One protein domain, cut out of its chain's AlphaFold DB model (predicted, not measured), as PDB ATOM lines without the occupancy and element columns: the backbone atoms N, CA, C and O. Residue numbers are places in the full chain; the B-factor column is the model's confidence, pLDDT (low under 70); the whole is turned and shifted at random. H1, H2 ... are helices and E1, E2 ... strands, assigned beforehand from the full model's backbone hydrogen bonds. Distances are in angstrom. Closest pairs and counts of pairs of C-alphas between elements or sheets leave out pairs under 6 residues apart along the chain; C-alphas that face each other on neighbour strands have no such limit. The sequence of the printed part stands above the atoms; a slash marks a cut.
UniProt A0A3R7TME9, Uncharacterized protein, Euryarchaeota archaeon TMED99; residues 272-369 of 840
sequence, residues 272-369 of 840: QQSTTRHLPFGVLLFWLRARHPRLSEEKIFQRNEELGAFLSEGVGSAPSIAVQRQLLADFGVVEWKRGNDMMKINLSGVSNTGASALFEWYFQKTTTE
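This is residues 272 to 369 of the 840 residues of an uncharacterized protein of Euryarchaeota archaeon TMED99 (UniProt A0A3R7TME9). In a compact whole, four helices make a cluster linked one to the next, H2 touching H1, H1 touching H4 and H4 touching H3 only at their ends, and a very short parallel pair of strands, E1 and E2, sits at one side of it. In that cluster H1 lies between H2 and H4 and crosses each of them steeply, while H3 makes a corner with one end of H4; E3 lies beyond E1. The 98 printed residues hold four named helices and three named strands in the order E1, H1, H2, H3, E2, E3, H4, with the two-strand sheet in the order E1, E2. The class is mostly helix; the radius of gyration of the C-alphas is 13.2 A, and the spans are 35 by 27 by 24 A.

Start at the sheet, where E1, residues 278 to 280, and E2, residues 335 to 337, are parallel neighbours at 42 degrees. Look there for N 279 and O 335, 3.1 A apart, and N 337 and O 279, 3.0 A apart, both within hydrogen-bond range. With H1, residues 283 to 291, H2, residues 297 to 313, and H3, residues 321 to 331, between them, these strands form a strand-helix-strand unit, two parallel neighbour strands joined through helices. E3, residues 344 to 346, pairs with no named strand; its closest C-alpha to E1 is that of Ile 345, 6.7 A from that of Leu 279. H1 touches H4, residues 352 to 365, opposite ways at a steep tilt of 55 degrees, with the C-alphas of Trp 287 and Ala 357 closest at 5.1 A. H1 and H2 form a helical hairpin at a steep tilt of 44 degrees; H2 touches H1 with residues 300 to 304 alone, closest at the C-alphas of Leu 285 and Asn 304, 5.7 A. H3 and H4 touch only at their ends, about perpendicular at 79 degrees, closest at the C-alphas of Asp 330 and Gly 354, 4.9 A. H1 and H3 are near each other, while H2 and H4 are apart. In H1, H2, H3 and H4 every O i to N i+4 pair is within hydrogen-bond range.

Find C-alpha 278 at (4.292, -11.599, -13.466), where E1 begins its 7.0 A. E2 and E3 each measure 6.6 A. From C-alpha 297 at (19.517, -21.645, 5.493), H2 runs 23.9 A; H1 spans 12.5 A and H3 15.4 A. H4 runs 19.8 A and ends at C-alpha 365, (8.497, -26.381, -7.186).

The C-alphas farthest apart are those of Gln 272 and Ser 296, 40.3 A. The printed part has no cut and no long link. The mean pLDDT of the printed part is 81.7; look for values under 70 at residues 272 to 276, 312 to 318 and 338 to 341.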
ATOM      1  N   GLN A 272       7.548  -7.068 -26.704       56.62
ATOM      2  CA  GLN A 272       6.458  -6.245 -27.252       56.62
ATOM      3  C   GLN A 272       5.209  -6.191 -26.358       56.62
ATOM      4  O   GLN A 272       4.321  -5.374 -26.601       56.62
ATOM      5  N   GLN A 273       5.127  -7.012 -25.308       55.50
ATOM      6  CA  GLN A 273       3.996  -6.980 -24.379       55.50
ATOM      7  C   GLN A 273       3.992  -5.712 -23.506       55.50
ATOM      8  O   GLN A 273       4.835  -5.535 -22.631       55.50
ATOM      9  N   SER A 274       2.966  -4.870 -23.677       46.56
ATOM     10  CA  SER A 274       2.675  -3.694 -22.838       46.56
ATOM     11  C   SER A 274       1.980  -4.033 -21.506       46.56
ATOM     12  O   SER A 274       1.456  -3.145 -20.834       46.56
ATOM     13  N   THR A 275       1.915  -5.313 -21.133       53.88
ATOM     14  CA  THR A 275       1.242  -5.802 -19.920       53.88
ATOM     15  C   THR A 275       2.201  -5.913 -18.736       53.88
ATOM     16  O   THR A 275       3.397  -6.150 -18.904       53.88
ATOM     17  N   THR A 276       1.673  -5.806 -17.515       64.94
ATOM     18  CA  THR A 276       2.416  -6.060 -16.272       64.94
ATOM     19  C   THR A 276       3.012  -7.477 -16.267       64.94
ATOM     20  O   THR A 276       2.310  -8.472 -16.442       64.94
ATOM     21  N   ARG A 277       4.341  -7.586 -16.109       78.81
ATOM     22  CA  ARG A 277       5.059  -8.874 -16.055       78.81
ATOM     23  C   ARG A 277       4.827  -9.543 -14.702       78.81
ATOM     24  O   ARG A 277       4.993  -8.891 -13.674       78.81
ATOM     25  N   HIS A 278       4.517 -10.837 -14.696       84.44
ATOM     26  CA  HIS A 278       4.292 -11.599 -13.466       84.44
ATOM     27  C   HIS A 278       5.380 -12.652 -13.237       84.44
ATOM     28  O   HIS A 278       5.687 -13.416 -14.151       84.44
ATOM     29  N   LEU A 279       5.927 -12.722 -12.019       87.44
ATOM     30  CA  LEU A 279       6.897 -13.749 -11.610       87.44
ATOM     31  C   LEU A 279       6.467 -14.462 -10.314       87.44
ATOM     32  O   LEU A 279       5.753 -13.876  -9.491       87.44
ATOM     33  N   PRO A 280       6.887 -15.726 -10.096       87.19
ATOM     34  CA  PRO A 280       6.497 -16.482  -8.915       87.19
ATOM     35  C   PRO A 280       7.307 -16.039  -7.694       87.19
ATOM     36  O   PRO A 280       8.538 -15.987  -7.744       87.19
ATOM     37  N   PHE A 281       6.642 -15.840  -6.552       85.12
ATOM     38  CA  PHE A 281       7.327 -15.543  -5.280       85.12
ATOM     39  C   PHE A 281       8.381 -16.585  -4.896       85.12
ATOM     40  O   PHE A 281       9.420 -16.246  -4.338       85.12
ATOM     41  N   GLY A 282       8.135 -17.858  -5.226       84.38
ATOM     42  CA  GLY A 282       9.030 -18.958  -4.871       84.38
ATOM     43  C   GLY A 282      10.447 -18.836  -5.442       84.38
ATOM     44  O   GLY A 282      11.345 -19.511  -4.947       84.38
ATOM     45  N   VAL A 283      10.664 -17.980  -6.444       89.19
ATOM     46  CA  VAL A 283      11.975 -17.739  -7.070       89.19
ATOM     47  C   VAL A 283      12.923 -16.994  -6.141       89.19
ATOM     48  O   VAL A 283      14.127 -17.252  -6.169       89.19
ATOM     49  N   LEU A 284      12.396 -16.111  -5.287       88.94
ATOM     50  CA  LEU A 284      13.201 -15.271  -4.396       88.94
ATOM     51  C   LEU A 284      14.092 -16.102  -3.469       88.94
ATOM     52  O   LEU A 284      15.249 -15.745  -3.250       88.94
ATOM     53  N   LEU A 285      13.605 -17.256  -3.007       89.25
ATOM     54  CA  LEU A 285      14.382 -18.181  -2.184       89.25
ATOM     55  C   LEU A 285      15.634 -18.686  -2.918       89.25
ATOM     56  O   LEU A 285      16.734 -18.681  -2.363       89.25
ATOM     57  N   PHE A 286      15.481 -19.111  -4.174       89.75
ATOM     58  CA  PHE A 286      16.584 -19.635  -4.987       89.75
ATOM     59  C   PHE A 286      17.543 -18.526  -5.418       89.75
ATOM     60  O   PHE A 286      18.759 -18.721  -5.408       89.75
ATOM     61  N   TRP A 287      17.013 -17.338  -5.697       92.44
ATOM     62  CA  TRP A 287      17.811 -16.148  -5.968       92.44
ATOM     63  C   TRP A 287      18.667 -15.737  -4.758       92.44
ATOM     64  O   TRP A 287      19.871 -15.509  -4.902       92.44
ATOM     65  N   LEU A 288      18.098 -15.725  -3.545       89.25
ATOM     66  CA  LEU A 288      18.843 -15.442  -2.312       89.25
ATOM     67  C   LEU A 288      19.949 -16.474  -2.057       89.25
ATOM     68  O   LEU A 288      21.060 -16.085  -1.689       89.25
ATOM     69  N   ARG A 289      19.677 -17.767  -2.287       88.56
ATOM     70  CA  ARG A 289      20.689 -18.836  -2.183       88.56
ATOM     71  C   ARG A 289      21.849 -18.618  -3.149       88.56
ATOM     72  O   ARG A 289      23.003 -18.702  -2.735       88.56
ATOM     73  N   ALA A 290      21.549 -18.286  -4.406       85.94
ATOM     74  CA  ALA A 290      22.567 -18.034  -5.420       85.94
ATOM     75  C   ALA A 290      23.460 -16.830  -5.066       85.94
ATOM     76  O   ALA A 290      24.671 -16.874  -5.276       85.94
ATOM     77  N   ARG A 291      22.896 -15.762  -4.481       84.12
ATOM     78  CA  ARG A 291      23.665 -14.553  -4.123       84.12
ATOM     79  C   ARG A 291      24.380 -14.626  -2.780       84.12
ATOM     80  O   ARG A 291      25.395 -13.953  -2.594       84.12
ATOM     81  N   HIS A 292      23.864 -15.401  -1.834       86.00
ATOM     82  CA  HIS A 292      24.403 -15.489  -0.479       86.00
ATOM     83  C   HIS A 292      24.778 -16.927  -0.090       86.00
ATOM     84  O   HIS A 292      24.299 -17.423   0.930       86.00
ATOM     85  N   PRO A 293      25.713 -17.576  -0.812       80.44
ATOM     86  CA  PRO A 293      26.059 -18.986  -0.590       80.44
ATOM     87  C   PRO A 293      26.693 -19.273   0.783       80.44
ATOM     88  O   PRO A 293      26.832 -20.426   1.169       80.44
ATOM     89  N   ARG A 294      27.113 -18.236   1.523       83.25
ATOM     90  CA  ARG A 294      27.741 -18.347   2.855       83.25
ATOM     91  C   ARG A 294      26.777 -18.081   4.020       83.25
ATOM     92  O   ARG A 294      27.199 -18.147   5.172       83.25
ATOM     93  N   LEU A 295      25.527 -17.700   3.746       86.94
ATOM     94  CA  LEU A 295      24.519 -17.442   4.779       86.94
ATOM     95  C   LEU A 295      23.868 -18.770   5.205       86.94
ATOM     96  O   LEU A 295      23.715 -19.664   4.380       86.94
ATOM     97  N   SER A 296      23.470 -18.910   6.474       87.69
ATOM     98  CA  SER A 296      22.750 -20.110   6.923       87.69
ATOM     99  C   SER A 296      21.348 -20.183   6.311       87.69
ATOM    100  O   SER A 296      20.700 -19.152   6.119       87.69
ATOM    101  N   GLU A 297      20.855 -21.399   6.060       86.81
ATOM    102  CA  GLU A 297      19.517 -21.645   5.493       86.81
ATOM    103  C   GLU A 297      18.398 -20.975   6.303       86.81
ATOM    104  O   GLU A 297      17.518 -20.344   5.726       86.81
ATOM    105  N   GLU A 298      18.484 -20.993   7.636       85.50
ATOM    106  CA  GLU A 298      17.525 -20.310   8.519       85.50
ATOM    107  C   GLU A 298      17.450 -18.799   8.247       85.50
ATOM    108  O   GLU A 298      16.365 -18.228   8.156       85.50
ATOM    109  N   LYS A 299      18.602 -18.144   8.040       85.38
ATOM    110  CA  LYS A 299      18.661 -16.706   7.740       85.38
ATOM    111  C   LYS A 299      18.194 -16.392   6.320       85.38
ATOM    112  O   LYS A 299      17.650 -15.315   6.085       85.38
ATOM    113  N   ILE A 300      18.427 -17.297   5.367       86.44
ATOM    114  CA  ILE A 300      17.930 -17.159   3.992       86.44
ATOM    115  C   ILE A 300      16.404 -17.250   3.990       86.44
ATOM    116  O   ILE A 300      15.751 -16.412   3.370       86.44
ATOM    117  N   PHE A 301      15.842 -18.217   4.718       86.19
ATOM    118  CA  PHE A 301      14.398 -18.391   4.839       86.19
ATOM    119  C   PHE A 301      13.743 -17.187   5.518       86.19
ATOM    120  O   PHE A 301      12.787 -16.637   4.981       86.19
ATOM    121  N   GLN A 302      14.320 -16.700   6.624       84.44
ATOM    122  CA  GLN A 302      13.844 -15.488   7.295       84.44
ATOM    123  C   GLN A 302      13.806 -14.282   6.340       84.44
ATOM    124  O   GLN A 302      12.792 -13.597   6.248       84.44
ATOM    125  N   ARG A 303      14.877 -14.052   5.566       84.38
ATOM    126  CA  ARG A 303      14.915 -12.971   4.567       84.38
ATOM    127  C   ARG A 303      13.917 -13.167   3.426       84.38
ATOM    128  O   ARG A 303      13.417 -12.182   2.893       84.38
ATOM    129  N   ASN A 304      13.659 -14.409   3.024       86.12
ATOM    130  CA  ASN A 304      12.669 -14.720   1.998       86.12
ATOM    131  C   ASN A 304      11.247 -14.389   2.476       86.12
ATOM    132  O   ASN A 304      10.486 -13.802   1.715       86.12
ATOM    133  N   GLU A 305      10.916 -14.708   3.729       83.81
ATOM    134  CA  GLU A 305       9.630 -14.352   4.346       83.81
ATOM    135  C   GLU A 305       9.474 -12.829   4.486       83.81
ATOM    136  O   GLU A 305       8.444 -12.281   4.098       83.81
ATOM    137  N   GLU A 306      10.515 -12.124   4.946       82.62
ATOM    138  CA  GLU A 306      10.524 -10.652   5.047       82.62
ATOM    139  C   GLU A 306      10.321  -9.977   3.677       82.62
ATOM    140  O   GLU A 306       9.506  -9.062   3.541       82.62
ATOM    141  N   LEU A 307      11.027 -10.447   2.639       83.62
ATOM    142  CA  LEU A 307      10.849  -9.959   1.267       83.62
ATOM    143  C   LEU A 307       9.469 -10.314   0.710       83.62
ATOM    144  O   LEU A 307       8.855  -9.484   0.040       83.62
ATOM    145  N   GLY A 308       8.983 -11.523   0.991       80.19
ATOM    146  CA  GLY A 308       7.666 -11.995   0.584       80.19
ATOM    147  C   GLY A 308       6.548 -11.126   1.152       80.19
ATOM    148  O   GLY A 308       5.702 -10.674   0.385       80.19
ATOM    149  N   ALA A 309       6.576 -10.836   2.457       77.50
ATOM    150  CA  ALA A 309       5.589  -9.994   3.135       77.50
ATOM    151  C   ALA A 309       5.551  -8.562   2.572       77.50
ATOM    152  O   ALA A 309       4.475  -8.049   2.243       77.50
ATOM    153  N   PHE A 310       6.726  -7.953   2.364       81.69
ATOM    154  CA  PHE A 310       6.835  -6.609   1.792       81.69
ATOM    155  C   PHE A 310       6.281  -6.537   0.361       81.69
ATOM    156  O   PHE A 310       5.526  -5.624   0.033       81.69
ATOM    157  N   LEU A 311       6.642  -7.499  -0.490       80.25
ATOM    158  CA  LEU A 311       6.285  -7.498  -1.910       80.25
ATOM    159  C   LEU A 311       4.828  -7.919  -2.185       80.25
ATOM    160  O   LEU A 311       4.310  -7.564  -3.241       80.25
ATOM    161  N   SER A 312       4.167  -8.670  -1.291       69.50
ATOM    162  CA  SER A 312       2.776  -9.119  -1.492       69.50
ATOM    163  C   SER A 312       1.722  -8.249  -0.810       69.50
ATOM    164  O   SER A 312       0.657  -8.036  -1.375       69.50
ATOM    165  N   GLU A 313       1.977  -7.813   0.426       62.91
ATOM    166  CA  GLU A 313       0.960  -7.190   1.290       62.91
ATOM    167  C   GLU A 313       1.284  -5.717   1.587       62.91
ATOM    168  O   GLU A 313       0.463  -5.011   2.164       62.91
ATOM    169  N   GLY A 314       2.476  -5.233   1.204       64.00
ATOM    170  CA  GLY A 314       2.964  -3.907   1.601       64.00
ATOM    171  C   GLY A 314       3.184  -3.780   3.114       64.00
ATOM    172  O   GLY A 314       3.362  -2.675   3.625       64.00
ATOM    173  N   VAL A 315       3.158  -4.905   3.836       56.50
ATOM    174  CA  VAL A 315       3.289  -4.985   5.291       56.50
ATOM    175  C   VAL A 315       4.719  -5.402   5.630       56.50
ATOM    176  O   VAL A 315       5.190  -6.449   5.191       56.50
ATOM    177  N   GLY A 316       5.417  -4.579   6.416       61.06
ATOM    178  CA  GLY A 316       6.783  -4.841   6.881       61.06
ATOM    179  C   GLY A 316       7.731  -3.655   6.691       61.06
ATOM    180  O   GLY A 316       7.402  -2.667   6.035       61.06
ATOM    181  N   SER A 317       8.923  -3.734   7.288       65.12
ATOM    182  CA  SER A 317       9.990  -2.771   7.009       65.12
ATOM    183  C   SER A 317      10.504  -2.974   5.584       65.12
ATOM    184  O   SER A 317      10.767  -4.095   5.153       65.12
ATOM    185  N   ALA A 318      10.654  -1.877   4.839       68.75
ATOM    186  CA  ALA A 318      11.179  -1.946   3.485       68.75
ATOM    187  C   ALA A 318      12.584  -2.584   3.490       68.75
ATOM    188  O   ALA A 318      13.428  -2.196   4.309       68.75
ATOM    189  N   PRO A 319      12.873  -3.531   2.575       77.25
ATOM    190  CA  PRO A 319      14.203  -4.110   2.462       77.25
ATOM    191  C   PRO A 319      15.215  -3.014   2.124       77.25
ATOM    192  O   PRO A 319      14.870  -1.998   1.517       77.25
ATOM    193  N   SER A 320      16.484  -3.221   2.489       80.88
ATOM    194  CA  SER A 320      17.529  -2.227   2.217       80.88
ATOM    195  C   SER A 320      17.572  -1.830   0.734       80.88
ATOM    196  O   SER A 320      17.389  -2.669  -0.153       80.88
ATOM    197  N   ILE A 321      17.887  -0.562   0.455       79.38
ATOM    198  CA  ILE A 321      17.961  -0.003  -0.910       79.38
ATOM    199  C   ILE A 321      18.890  -0.831  -1.816       79.38
ATOM    200  O   ILE A 321      18.639  -0.972  -3.012       79.38
ATOM    201  N   ALA A 322      19.946  -1.423  -1.249       82.62
ATOM    202  CA  ALA A 322      20.851  -2.312  -1.970       82.62
ATOM    203  C   ALA A 322      20.138  -3.565  -2.513       82.62
ATOM    204  O   ALA A 322      20.326  -3.909  -3.679       82.62
ATOM    205  N   VAL A 323      19.284  -4.205  -1.707       83.06
ATOM    206  CA  VAL A 323      18.515  -5.400  -2.099       83.06
ATOM    207  C   VAL A 323      17.438  -5.047  -3.127       83.06
ATOM    208  O   VAL A 323      17.256  -5.784  -4.091       83.06
ATOM    209  N   GLN A 324      16.781  -3.892  -2.989       81.94
ATOM    210  CA  GLN A 324      15.790  -3.424  -3.968       81.94
ATOM    211  C   GLN A 324      16.413  -3.176  -5.348       81.94
ATOM    212  O   GLN A 324      15.892  -3.646  -6.359       81.94
ATOM    213  N   ARG A 325      17.566  -2.493  -5.402       84.19
ATOM    214  CA  ARG A 325      18.312  -2.276  -6.655       84.19
ATOM    215  C   ARG A 325      18.750  -3.588  -7.296       84.19
ATOM    216  O   ARG A 325      18.701  -3.723  -8.510       84.19
ATOM    217  N   GLN A 326      19.172  -4.545  -6.477       86.56
ATOM    218  CA  GLN A 326      19.577  -5.873  -6.921       86.56
ATOM    219  C   GLN A 326      18.417  -6.677  -7.516       86.56
ATOM    220  O   GLN A 326      18.591  -7.314  -8.549       86.56
ATOM    221  N   LEU A 327      17.241  -6.622  -6.894       87.44
ATOM    222  CA  LEU A 327      16.037  -7.292  -7.379       87.44
ATOM    223  C   LEU A 327      15.555  -6.677  -8.703       87.44
ATOM    224  O   LEU A 327      15.247  -7.408  -9.642       87.44
ATOM    225  N   LEU A 328      15.601  -5.345  -8.821       86.50
ATOM    226  CA  LEU A 328      15.343  -4.642 -10.083       86.50
ATOM    227  C   LEU A 328      16.376  -4.971 -11.170       86.50
ATOM    228  O   LEU A 328      16.008  -5.062 -12.333       86.50
ATOM    229  N   ALA A 329      17.649  -5.161 -10.817       87.50
ATOM    230  CA  ALA A 329      18.683  -5.514 -11.788       87.50
ATOM    231  C   ALA A 329      18.517  -6.938 -12.342       87.50
ATOM    232  O   ALA A 329      18.833  -7.171 -13.505       87.50
ATOM    233  N   ASP A 330      18.037  -7.883 -11.524       89.19
ATOM    234  CA  ASP A 330      17.914  -9.286 -11.929       89.19
ATOM    235  C   ASP A 330      16.554  -9.654 -12.538       89.19
ATOM    236  O   ASP A 330      16.497 -10.571 -13.351       89.19
ATOM    237  N   PHE A 331      15.471  -8.963 -12.173       89.38
ATOM    238  CA  PHE A 331      14.113  -9.284 -12.644       89.38
ATOM    239  C   PHE A 331      13.407  -8.108 -13.348       89.38
ATOM    240  O   PHE A 331      12.393  -8.293 -14.031       89.38
ATOM    241  N   GLY A 332      13.925  -6.884 -13.224       85.69
ATOM    242  CA  GLY A 332      13.255  -5.664 -13.679       85.69
ATOM    243  C   GLY A 332      11.987  -5.349 -12.874       85.69
ATOM    244  O   GLY A 332      11.781  -5.851 -11.772       85.69
ATOM    245  N   VAL A 333      11.115  -4.506 -13.432       82.88
ATOM    246  CA  VAL A 333       9.809  -4.180 -12.829       82.88
ATOM    247  C   VAL A 333       8.825  -5.327 -13.072       82.88
ATOM    248  O   VAL A 333       8.480  -5.597 -14.225       82.88
ATOM    249  N   VAL A 334       8.413  -6.015 -12.005       84.31
ATOM    250  CA  VAL A 334       7.534  -7.196 -12.045       84.31
ATOM    251  C   VAL A 334       6.532  -7.175 -10.892       84.31
ATOM    252  O   VAL A 334       6.836  -6.690  -9.803       84.31
ATOM    253  N   GLU A 335       5.355  -7.744 -11.125       83.94
ATOM    254  CA  GLU A 335       4.381  -8.072 -10.088       83.94
ATOM    255  C   GLU A 335       4.577  -9.518  -9.627       83.94
ATOM    256  O   GLU A 335       4.646 -10.453 -10.428       83.94
ATOM    257  N   TRP A 336       4.649  -9.721  -8.319       85.69
ATOM    258  CA  TRP A 336       4.901 -11.034  -7.739       85.69
ATOM    259  C   TRP A 336       3.580 -11.743  -7.421       85.69
ATOM    260  O   TRP A 336       2.707 -11.169  -6.772       85.69
ATOM    261  N   LYS A 337       3.418 -13.000  -7.858       81.56
ATOM    262  CA  LYS A 337       2.197 -13.796  -7.616       81.56
ATOM    263  C   LYS A 337       2.453 -14.977  -6.683       81.56
ATOM    264  O   LYS A 337       3.448 -15.696  -6.821       81.56
ATOM    265  N   ARG A 338       1.550 -15.177  -5.710       68.69
ATOM    266  CA  ARG A 338       1.532 -16.348  -4.812       68.69
ATOM    267  C   ARG A 338       0.721 -17.448  -5.501       68.69
ATOM    268  O   ARG A 338      -0.500 -17.412  -5.476       68.69
ATOM    269  N   GLY A 339       1.395 -18.393  -6.152       59.62
ATOM    270  CA  GLY A 339       0.745 -19.531  -6.804       59.62
ATOM    271  C   GLY A 339       1.661 -20.238  -7.800       59.62
ATOM    272  O   GLY A 339       2.563 -19.619  -8.363       59.62
ATOM    273  N   ASN A 340       1.422 -21.534  -8.004       59.25
ATOM    274  CA  ASN A 340       2.113 -22.352  -9.007       59.25
ATOM    275  C   ASN A 340       1.365 -22.400 -10.355       59.25
ATOM    276  O   ASN A 340       1.864 -23.009 -11.293       59.25
ATOM    277  N   ASP A 341       0.212 -21.731 -10.475       60.50
ATOM    278  CA  ASP A 341      -0.685 -21.803 -11.643       60.50
ATOM    279  C   ASP A 341      -0.275 -20.882 -12.805       60.50
ATOM    280  O   ASP A 341      -1.079 -20.541 -13.673       60.50
ATOM    281  N   MET A 342       0.980 -20.432 -12.832       72.56
ATOM    282  CA  MET A 342       1.470 -19.652 -13.961       72.56
ATOM    283  C   MET A 342       1.766 -20.577 -15.134       72.56
ATOM    284  O   MET A 342       2.487 -21.555 -14.982       72.56
ATOM    285  N   MET A 343       1.247 -20.234 -16.312       75.62
ATOM    286  CA  MET A 343       1.519 -20.957 -17.562       75.62
ATOM    287  C   MET A 343       2.563 -20.250 -18.436       75.62
ATOM    288  O   MET A 343       3.030 -20.824 -19.414       75.62
ATOM    289  N   LYS A 344       2.953 -19.016 -18.089       85.19
ATOM    290  CA  LYS A 344       3.876 -18.180 -18.864       85.19
ATOM    291  C   LYS A 344       4.812 -17.390 -17.945       85.19
ATOM    292  O   LYS A 344       4.349 -16.776 -16.984       85.19
ATOM    293  N   ILE A 345       6.101 -17.374 -18.264       88.12
ATOM    294  CA  ILE A 345       7.171 -16.618 -17.608       88.12
ATOM    295  C   ILE A 345       7.918 -15.841 -18.693       88.12
ATOM    296  O   ILE A 345       8.553 -16.430 -19.565       88.12
ATOM    297  N   ASN A 346       7.842 -14.511 -18.635       87.88
ATOM    298  CA  ASN A 346       8.560 -13.651 -19.572       87.88
ATOM    299  C   ASN A 346       9.970 -13.342 -19.034       87.88
ATOM    300  O   ASN A 346      10.114 -12.796 -17.937       87.88
ATOM    301  N   LEU A 347      10.995 -13.697 -19.808       87.25
ATOM    302  CA  LEU A 347      12.411 -13.475 -19.511       87.25
ATOM    303  C   LEU A 347      12.934 -12.122 -20.019       87.25
ATOM    304  O   LEU A 347      14.067 -11.762 -19.703       87.25
ATOM    305  N   SER A 348      12.134 -11.340 -20.754       84.75
ATOM    306  CA  SER A 348      12.530 -10.014 -21.241       84.75
ATOM    307  C   SER A 348      12.924  -9.119 -20.063       84.75
ATOM    308  O   SER A 348      12.093  -8.884 -19.187       84.75
ATOM    309  N   GLY A 349      14.157  -8.613 -20.008       81.88
ATOM    310  CA  GLY A 349      14.628  -7.761 -18.905       81.88
ATOM    311  C   GLY A 349      14.909  -8.491 -17.584       81.88
ATOM    312  O   GLY A 349      15.097  -7.837 -16.559       81.88
ATOM    313  N   VAL A 350      14.919  -9.825 -17.589       89.38
ATOM    314  CA  VAL A 350      15.530 -10.645 -16.532       89.38
ATOM    315  C   VAL A 350      17.040 -10.731 -16.825       89.38
ATOM    316  O   VAL A 350      17.464 -10.540 -17.961       89.38
ATOM    317  N   SER A 351      17.876 -10.951 -15.813       91.06
ATOM    318  CA  SER A 351      19.313 -11.206 -15.990       91.06
ATOM    319  C   SER A 351      19.609 -12.708 -16.081       91.06
ATOM    320  O   SER A 351      18.795 -13.535 -15.665       91.06
ATOM    321  N   ASN A 352      20.809 -13.097 -16.532       90.81
ATOM    322  CA  ASN A 352      21.212 -14.514 -16.555       90.81
ATOM    323  C   ASN A 352      21.109 -15.165 -15.150       90.81
ATOM    324  O   ASN A 352      20.600 -16.275 -14.978       90.81
ATOM    325  N   THR A 353      21.501 -14.430 -14.105       89.44
ATOM    326  CA  THR A 353      21.376 -14.871 -12.707       89.44
ATOM    327  C   THR A 353      19.920 -15.013 -12.258       89.44
ATOM    328  O   THR A 353      19.590 -15.981 -11.570       89.44
ATOM    329  N   GLY A 354      19.033 -14.099 -12.665       90.25
ATOM    330  CA  GLY A 354      17.593 -14.195 -12.400       90.25
ATOM    331  C   GLY A 354      16.935 -15.377 -13.120       90.25
ATOM    332  O   GLY A 354      16.163 -16.124 -12.516       90.25
ATOM    333  N   ALA A 355      17.295 -15.607 -14.384       91.25
ATOM    334  CA  ALA A 355      16.792 -16.720 -15.187       91.25
ATOM    335  C   ALA A 355      17.263 -18.084 -14.657       91.25
ATOM    336  O   ALA A 355      16.480 -19.030 -14.577       91.25
ATOM    337  N   SER A 356      18.510 -18.171 -14.186       91.50
ATOM    338  CA  SER A 356      19.023 -19.370 -13.512       91.50
ATOM    339  C   SER A 356      18.240 -19.686 -12.229       91.50
ATOM    340  O   SER A 356      17.875 -20.838 -11.987       91.50
ATOM    341  N   ALA A 357      17.905 -18.667 -11.427       91.94
ATOM    342  CA  ALA A 357      17.072 -18.844 -10.234       91.94
ATOM    343  C   ALA A 357      15.639 -19.298 -10.573       91.94
ATOM    344  O   ALA A 357      15.063 -20.109  -9.842       91.94
ATOM    345  N   LEU A 358      15.076 -18.821 -11.690       91.50
ATOM    346  CA  LEU A 358      13.781 -19.273 -12.213       91.50
ATOM    347  C   LEU A 358      13.797 -20.762 -12.584       91.50
ATOM    348  O   LEU A 358      12.843 -21.474 -12.269       91.50
ATOM    349  N   PHE A 359      14.873 -21.262 -13.193       91.56
ATOM    350  CA  PHE A 359      15.005 -22.691 -13.495       91.56
ATOM    351  C   PHE A 359      15.204 -23.547 -12.247       91.56
ATOM    352  O   PHE A 359      14.601 -24.613 -12.147       91.56
ATOM    353  N   GLU A 360      15.959 -23.082 -11.250       91.25
ATOM    354  CA  GLU A 360      16.049 -23.802  -9.971       91.25
ATOM    355  C   GLU A 360      14.694 -23.877  -9.256       91.25
ATOM    356  O   GLU A 360      14.323 -24.931  -8.726       91.25
ATOM    357  N   TRP A 361      13.907 -22.799  -9.310       90.94
ATOM    358  CA  TRP A 361      12.519 -22.820  -8.856       90.94
ATOM    359  C   TRP A 361      11.678 -23.829  -9.646       90.94
ATOM    360  O   TRP A 361      11.008 -24.664  -9.037       90.94
ATOM    361  N   TYR A 362      11.759 -23.817 -10.980       90.81
ATOM    362  CA  TYR A 362      11.055 -24.765 -11.847       90.81
ATOM    363  C   TYR A 362      11.402 -26.219 -11.496       90.81
ATOM    364  O   TYR A 362      10.511 -27.062 -11.347       90.81
ATOM    365  N   PHE A 363      12.684 -26.520 -11.275       89.94
ATOM    366  CA  PHE A 363      13.115 -27.873 -10.945       89.94
ATOM    367  C   PHE A 363      12.555 -28.382  -9.618       89.94
ATOM    368  O   PHE A 363      12.274 -29.575  -9.522       89.94
ATOM    369  N   GLN A 364      12.398 -27.500  -8.631       88.38
ATOM    370  CA  GLN A 364      12.064 -27.855  -7.248       88.38
ATOM    371  C   GLN A 364      10.577 -27.700  -6.904       88.38
ATOM    372  O   GLN A 364      10.088 -28.361  -5.989       88.38
ATOM    373  N   LYS A 365       9.863 -26.785  -7.566       84.94
ATOM    374  CA  LYS A 365       8.497 -26.381  -7.186       84.94
ATOM    375  C   LYS A 365       7.428 -26.735  -8.206       84.94
ATOM    376  O   LYS A 365       6.251 -26.656  -7.866       84.94
ATOM    377  N   THR A 366       7.815 -27.137  -9.411       82.81
ATOM    378  CA  THR A 366       6.871 -27.480 -10.478       82.81
ATOM    379  C   THR A 366       7.152 -28.870 -11.029       82.81
ATOM    380  O   THR A 366       8.301 -29.308 -11.088       82.81
ATOM    381  N   THR A 367       6.094 -29.561 -11.439       84.44
ATOM    382  CA  THR A 367       6.149 -30.862 -12.126       84.44
ATOM    383  C   THR A 367       5.648 -30.774 -13.566       84.44
ATOM    384  O   THR A 367       5.680 -31.770 -14.280       84.44
ATOM    385  N   THR A 368       5.202 -29.591 -13.998       86.06
ATOM    386  CA  THR A 368       4.654 -29.337 -15.329       86.06
ATOM    387  C   THR A 368       5.733 -29.400 -16.405       86.06
ATOM    388  O   THR A 368       6.903 -29.081 -16.170       86.06
ATOM    389  N   GLU A 369       5.334 -29.806 -17.605       91.06
ATOM    390  CA  GLU A 369       6.189 -29.740 -18.787       91.06
ATOM    391  C   GLU A 369       6.462 -28.283 -19.166       91.06
ATOM    392  O   GLU A 369       5.649 -27.403 -18.878       91.06
TER     393      GLU A 369